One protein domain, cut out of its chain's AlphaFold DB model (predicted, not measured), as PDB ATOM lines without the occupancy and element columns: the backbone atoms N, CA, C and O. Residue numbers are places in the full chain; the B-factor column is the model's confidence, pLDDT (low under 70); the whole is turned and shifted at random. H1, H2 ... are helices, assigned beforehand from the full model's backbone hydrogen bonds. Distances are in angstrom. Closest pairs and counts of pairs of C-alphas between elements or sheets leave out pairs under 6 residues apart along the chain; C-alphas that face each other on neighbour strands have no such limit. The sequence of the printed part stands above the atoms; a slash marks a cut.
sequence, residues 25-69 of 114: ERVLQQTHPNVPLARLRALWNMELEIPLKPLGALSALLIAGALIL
ATOM      1  N   GLU A  25     -43.122  41.374  11.523       65.38
ATOM      2  CA  GLU A  25     -42.840  41.099  10.109       65.38
ATOM      3  C   GLU A  25     -41.574  40.251   9.916       65.38
ATOM      4  O   GLU A  25     -41.539  39.352   9.078       65.38
ATOM      5  N   ARG A  26     -40.521  40.521  10.698       67.19
ATOM      6  CA  ARG A  26     -39.217  39.854  10.572       67.19
ATOM      7  C   ARG A  26     -39.268  38.416  11.087       67.19
ATOM      8  O   ARG A  26     -38.680  37.537  10.465       67.19
ATOM      9  N   VAL A  27     -39.995  38.171  12.179       71.12
ATOM     10  CA  VAL A  27     -40.229  36.813  12.691       71.12
ATOM     11  C   VAL A  27     -41.096  36.033  11.708       71.12
ATOM     12  O   VAL A  27     -40.716  34.934  11.324       71.12
ATOM     13  N   LEU A  28     -42.193  36.619  11.217       67.81
ATOM     14  CA  LEU A  28     -43.065  35.975  10.230       67.81
ATOM     15  C   LEU A  28     -42.312  35.595   8.948       67.81
ATOM     16  O   LEU A  28     -42.496  34.492   8.442       67.81
ATOM     17  N   GLN A  29     -41.413  36.454   8.458       64.88
ATOM     18  CA  GLN A  29     -40.562  36.136   7.305       64.88
ATOM     19  C   GLN A  29     -39.580  34.984   7.564       64.88
ATOM     20  O   GLN A  29     -39.249  34.265   6.623       64.88
ATOM     21  N   GLN A  30     -39.115  34.802   8.803       65.94
ATOM     22  CA  GLN A  30     -38.209  33.712   9.172       65.94
ATOM     23  C   GLN A  30     -38.938  32.378   9.351       65.94
ATOM     24  O   GLN A  30     -38.440  31.358   8.884       65.94
ATOM     25  N   THR A  31     -40.101  32.358  10.009       67.50
ATOM     26  CA  THR A  31     -40.827  31.104  10.279       67.50
ATOM     27  C   THR A  31     -41.737  30.664   9.139       67.50
ATOM     28  O   THR A  31     -41.946  29.467   8.982       67.50
ATOM     29  N   HIS A  32     -42.293  31.590   8.356       54.88
ATOM     30  CA  HIS A  32     -43.159  31.289   7.213       54.88
ATOM     31  C   HIS A  32     -42.852  32.253   6.057       54.88
ATOM     32  O   HIS A  32     -43.557  33.249   5.861       54.88
ATOM     33  N   PRO A  33     -41.802  31.986   5.259       58.81
ATOM     34  CA  PRO A  33     -41.496  32.808   4.098       58.81
ATOM     35  C   PRO A  33     -42.632  32.713   3.066       58.81
ATOM     36  O   PRO A  33     -42.723  31.770   2.282       58.81
ATOM     37  N   ASN A  34     -43.495  33.731   3.052       60.31
ATOM     38  CA  ASN A  34     -44.656  33.866   2.162       60.31
ATOM     39  C   ASN A  34     -44.297  34.209   0.702       60.31
ATOM     40  O   ASN A  34     -45.184  34.400  -0.128       60.31
ATOM     41  N   VAL A  35     -43.008  34.323   0.361       67.00
ATOM     42  CA  VAL A  35     -42.582  34.909  -0.917       67.00
ATOM     43  C   VAL A  35     -42.096  33.824  -1.885       67.00
ATOM     44  O   VAL A  35     -41.136  33.117  -1.567       67.00
ATOM     45  N   PRO A  36     -42.655  33.708  -3.106       61.34
ATOM     46  CA  PRO A  36     -42.154  32.766  -4.112       61.34
ATOM     47  C   PRO A  36     -40.681  33.030  -4.469       61.34
ATOM     48  O   PRO A  36     -39.931  32.091  -4.714       61.34
ATOM     49  N   LEU A  37     -40.219  34.285  -4.387       66.31
ATOM     50  CA  LEU A  37     -38.805  34.660  -4.536       66.31
ATOM     51  C   LEU A  37     -37.888  34.047  -3.465       66.31
ATOM     52  O   LEU A  37     -36.737  33.728  -3.761       66.31
ATOM     53  N   ALA A  38     -38.384  33.838  -2.242       63.72
ATOM     54  CA  ALA A  38     -37.619  33.152  -1.202       63.72
ATOM     55  C   ALA A  38     -37.420  31.669  -1.551       63.72
ATOM     56  O   ALA A  38     -36.354  31.122  -1.289       63.72
ATOM     57  N   ARG A  39     -38.387  31.044  -2.241       63.75
ATOM     58  CA  ARG A  39     -38.253  29.667  -2.747       63.75
ATOM     59  C   ARG A  39     -37.209  29.547  -3.855       63.75
ATOM     60  O   ARG A  39     -36.490  28.557  -3.876       63.75
ATOM     61  N   LEU A  40     -37.073  30.548  -4.733       69.75
ATOM     62  CA  LEU A  40     -35.986  30.576  -5.725       69.75
ATOM     63  C   LEU A  40     -34.607  30.706  -5.067       69.75
ATOM     64  O   LEU A  40     -33.670  30.025  -5.476       69.75
ATOM     65  N   ARG A  41     -34.477  31.541  -4.029       65.88
ATOM     66  CA  ARG A  41     -33.229  31.627  -3.253       65.88
ATOM     67  C   ARG A  41     -32.927  30.325  -2.509       65.88
ATOM     68  O   ARG A  41     -31.776  29.913  -2.496       65.88
ATOM     69  N   ALA A  42     -33.940  29.652  -1.962       63.22
ATOM     70  CA  ALA A  42     -33.786  28.345  -1.319       63.22
ATOM     71  C   ALA A  42     -33.415  27.229  -2.317       63.22
ATOM     72  O   ALA A  42     -32.597  26.372  -2.001       63.22
ATOM     73  N   LEU A  43     -33.953  27.276  -3.544       66.00
ATOM     74  CA  LEU A  43     -33.536  26.418  -4.663       66.00
ATOM     75  C   LEU A  43     -32.058  26.621  -5.003       66.00
ATOM     76  O   LEU A  43     -31.332  25.647  -5.185       66.00
ATOM     77  N   TRP A  44     -31.607  27.876  -5.059       66.25
ATOM     78  CA  TRP A  44     -30.202  28.203  -5.310       66.25
ATOM     79  C   TRP A  44     -29.281  27.775  -4.160       66.25
ATOM     80  O   TRP A  44     -28.138  27.398  -4.394       66.25
ATOM     81  N   ASN A  45     -29.788  27.791  -2.926       71.69
ATOM     82  CA  ASN A  45     -29.056  27.363  -1.737       71.69
ATOM     83  C   ASN A  45     -29.028  25.830  -1.546       71.69
ATOM     84  O   ASN A  45     -28.519  25.365  -0.535       71.69
ATOM     85  N   MET A  46     -29.591  25.039  -2.474       62.75
ATOM     86  CA  MET A  46     -29.704  23.566  -2.385       62.75
ATOM     87  C   MET A  46     -30.419  23.029  -1.126       62.75
ATOM     88  O   MET A  46     -30.482  21.820  -0.933       62.75
ATOM     89  N   GLU A  47     -31.020  23.892  -0.301       65.00
ATOM     90  CA  GLU A  47     -31.795  23.506   0.891       65.00
ATOM     91  C   GLU A  47     -33.168  22.921   0.536       65.00
ATOM     92  O   GLU A  47     -33.844  22.337   1.381       65.00
ATOM     93  N   LEU A  48     -33.602  23.073  -0.717       64.56
ATOM     94  CA  LEU A  48     -34.810  22.427  -1.194       64.56
ATOM     95  C   LEU A  48     -34.480  20.977  -1.572       64.56
ATOM     96  O   LEU A  48     -33.834  20.732  -2.588       64.56
ATOM     97  N   GLU A  49     -34.953  20.013  -0.779       63.53
ATOM     98  CA  GLU A  49     -34.942  18.592  -1.138       63.53
ATOM     99  C   GLU A  49     -35.853  18.379  -2.354       63.53
ATOM    100  O   GLU A  49     -37.044  18.096  -2.230       63.53
ATOM    101  N   ILE A  50     -35.318  18.591  -3.559       65.31
ATOM    102  CA  ILE A  50     -36.078  18.392  -4.791       65.31
ATOM    103  C   ILE A  50     -36.323  16.886  -4.926       65.31
ATOM    104  O   ILE A  50     -35.363  16.121  -5.072       65.31
ATOM    105  N   PRO A  51     -37.585  16.424  -4.916       71.88
ATOM    106  CA  PRO A  51     -37.851  15.014  -5.112       71.88
ATOM    107  C   PRO A  51     -37.358  14.603  -6.507       71.88
ATOM    108  O   PRO A  51     -37.712  15.209  -7.519       71.88
ATOM    109  N   LEU A  52     -36.534  13.551  -6.564       73.81
ATOM    110  CA  LEU A  52     -35.874  13.098  -7.799       73.81
ATOM    111  C   LEU A  52     -36.871  12.740  -8.914       73.81
ATOM    112  O   LEU A  52     -36.580  12.903 -10.095       73.81
ATOM    113  N   LYS A  53     -38.060  12.259  -8.537       77.00
ATOM    114  CA  LYS A  53     -39.100  11.785  -9.462       77.00
ATOM    115  C   LYS A  53     -39.624  12.897 -10.391       77.00
ATOM    116  O   LYS A  53     -39.529  12.721 -11.604       77.00
ATOM    117  N   PRO A  54     -40.145  14.038  -9.891       81.62
ATOM    118  CA  PRO A  54     -40.589  15.122 -10.766       81.62
ATOM    119  C   PRO A  54     -39.441  15.789 -11.528       81.62
ATOM    120  O   PRO A  54     -39.646  16.194 -12.667       81.62
ATOM    121  N   LEU A  55     -38.232  15.860 -10.958       82.44
ATOM    122  CA  LEU A  55     -37.072  16.427 -11.655       82.44
ATOM    123  C   LEU A  55     -36.626  15.543 -12.835       82.44
ATOM    124  O   LEU A  55     -36.337  16.041 -13.924       82.44
ATOM    125  N   GLY A  56     -36.642  14.222 -12.643       85.94
ATOM    126  CA  GLY A  56     -36.415  13.239 -13.700       85.94
ATOM    127  C   GLY A  56     -37.473  13.316 -14.802       85.94
ATOM    128  O   GLY A  56     -37.135  13.349 -15.980       85.94
ATOM    129  N   ALA A  57     -38.752  13.424 -14.436       88.75
ATOM    130  CA  ALA A  57     -39.833  13.567 -15.412       88.75
ATOM    131  C   ALA A  57     -39.720  14.872 -16.221       88.75
ATOM    132  O   ALA A  57     -39.868  14.854 -17.442       88.75
ATOM    133  N   LEU A  58     -39.410  15.993 -15.558       91.31
ATOM    134  CA  LEU A  58     -39.239  17.293 -16.211       91.31
ATOM    135  C   LEU A  58     -38.039  17.290 -17.166       91.31
ATOM    136  O   LEU A  58     -38.154  17.750 -18.298       91.31
ATOM    137  N   SER A  59     -36.900  16.750 -16.728       88.56
ATOM    138  CA  SER A  59     -35.704  16.648 -17.572       88.56
ATOM    139  C   SER A  59     -35.925  15.728 -18.772       88.56
ATOM    140  O   SER A  59     -35.567  16.106 -19.882       88.56
ATOM    141  N   ALA A  60     -36.588  14.581 -18.598       92.44
ATOM    142  CA  ALA A  60     -36.952  13.699 -19.706       92.44
ATOM    143  C   ALA A  60     -37.882  14.391 -20.716       92.44
ATOM    144  O   ALA A  60     -37.671  14.270 -21.920       92.44
ATOM    145  N   LEU A  61     -38.867  15.160 -20.239       93.19
ATOM    146  CA  LEU A  61     -39.768  15.932 -21.098       93.19
ATOM    147  C   LEU A  61     -39.013  17.015 -21.882       93.19
ATOM    148  O   LEU A  61     -39.234  17.173 -23.080       93.19
ATOM    149  N   LEU A  62     -38.105  17.738 -21.220       93.31
ATOM    150  CA  LEU A  62     -37.274  18.762 -21.855       93.31
ATOM    151  C   LEU A  62     -36.335  18.157 -22.897       93.31
ATOM    152  O   LEU A  62     -36.224  18.700 -23.989       93.31
ATOM    153  N   ILE A  63     -35.701  17.022 -22.591       92.00
ATOM    154  CA  ILE A  63     -34.840  16.303 -23.535       92.00
ATOM    155  C   ILE A  63     -35.666  15.795 -24.717       92.00
ATOM    156  O   ILE A  63     -35.253  15.983 -25.854       92.00
ATOM    157  N   ALA A  64     -36.842  15.209 -24.488       90.81
ATOM    158  CA  ALA A  64     -37.720  14.751 -25.561       90.81
ATOM    159  C   ALA A  64     -38.198  15.914 -26.447       90.81
ATOM    160  O   ALA A  64     -38.139  15.821 -27.668       90.81
ATOM    161  N   GLY A  65     -38.612  17.032 -25.847       90.00
ATOM    162  CA  GLY A  65     -39.011  18.236 -26.576       90.00
ATOM    163  C   GLY A  65     -37.855  18.859 -27.359       90.00
ATOM    164  O   GLY A  65     -38.018  19.200 -28.526       90.00
ATOM    165  N   ALA A  66     -36.671  18.945 -26.751       87.25
ATOM    166  CA  ALA A  66     -35.461  19.415 -27.413       87.25
ATOM    167  C   ALA A  66     -35.038  18.474 -28.541       87.25
ATOM    168  O   ALA A  66     -34.642  18.948 -29.594       87.25
ATOM    169  N   LEU A  67     -35.169  17.158 -28.370       85.19
ATOM    170  CA  LEU A  67     -34.931  16.199 -29.441       85.19
ATOM    171  C   LEU A  67     -35.915  16.408 -30.582       85.19
ATOM    172  O   LEU A  67     -35.477  16.361 -31.710       85.19
ATOM    173  N   ILE A  68     -37.193  16.693 -30.328       84.31
ATOM    174  CA  ILE A  68     -38.175  16.963 -31.391       84.31
ATOM    175  C   ILE A  68     -37.876  18.284 -32.121       84.31
ATOM    176  O   ILE A  68     -38.015  18.354 -33.338       84.31
ATOM    177  N   LEU A  69     -37.474  19.327 -31.390       82.12
ATOM    178  CA  LEU A  69     -37.216  20.667 -31.934       82.12
ATOM    179  C   LEU A  69     -35.851  20.789 -32.622       82.12
ATOM    180  O   LEU A  69     -35.720  21.507 -33.610       82.12
TER     181      LEU A  69
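Overview. This is residues 25 to 69 of the 114 residues of an uncharacterized protein of Paenibacillus sp. FSL P4-0081 (UniProt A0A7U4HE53). Three separate helices are strung out one after another along an extended chain, with no shared core: the short H1 at one end, the short H2 between, and the long H3 making the other end. No helix touches another, and residues 49 to 69, of which 52 to 69 belong to H3, stand free as an arm. The printed part has 45 residues with three named helices, in the order H1, H2, H3, and no named strand; the class is all helix. The whole is extended, with a radius of gyration of the C-alphas of 15.5 A, and its C-alphas span 48 by 19 by 14 A, a rod.

Arrangement. H1, residues 25 to 31, and H2, residues 36 to 44, are apart, with no C-alpha of the one within 8 A of the other. H3, residues 52 to 69, is apart from H1 and from H2 by the same measure. A tight link of 4 residues joins H1 to H2, and a short link of 7 residues joins H2 to H3. The N-to-C direction of H1 has its largest component along y, -0.98; that of H2 along x, 0.84; that of H3 along z, -0.97. In H1, H2 and H3 every O i to N i+4 pair is within hydrogen-bond range.

Along the chain. H1 runs from Glu 25, with its C-alpha at (-42.840, 41.099, 10.109), to Thr 31. H2 runs from Pro 36, C-alpha at (-42.154, 32.766, -4.112), to Trp 44 and is 12.8 A long from first to last C-alpha; H1 is 10.2 A long. H3, Leu 52 to Leu 69, is 25.3 A long and ends with C-alpha 69 at (-37.216, 20.667, -31.934).

Size, cuts and confidence. The C-alphas of Val 27 and Ile 68, the two farthest apart, are 48.4 A apart. The printed part has no cut and no long link. Its mean pLDDT is 73.8; residues 25 to 26, 28 to 44 and 46 to 50 are under 70, while H3 has a mean of 87.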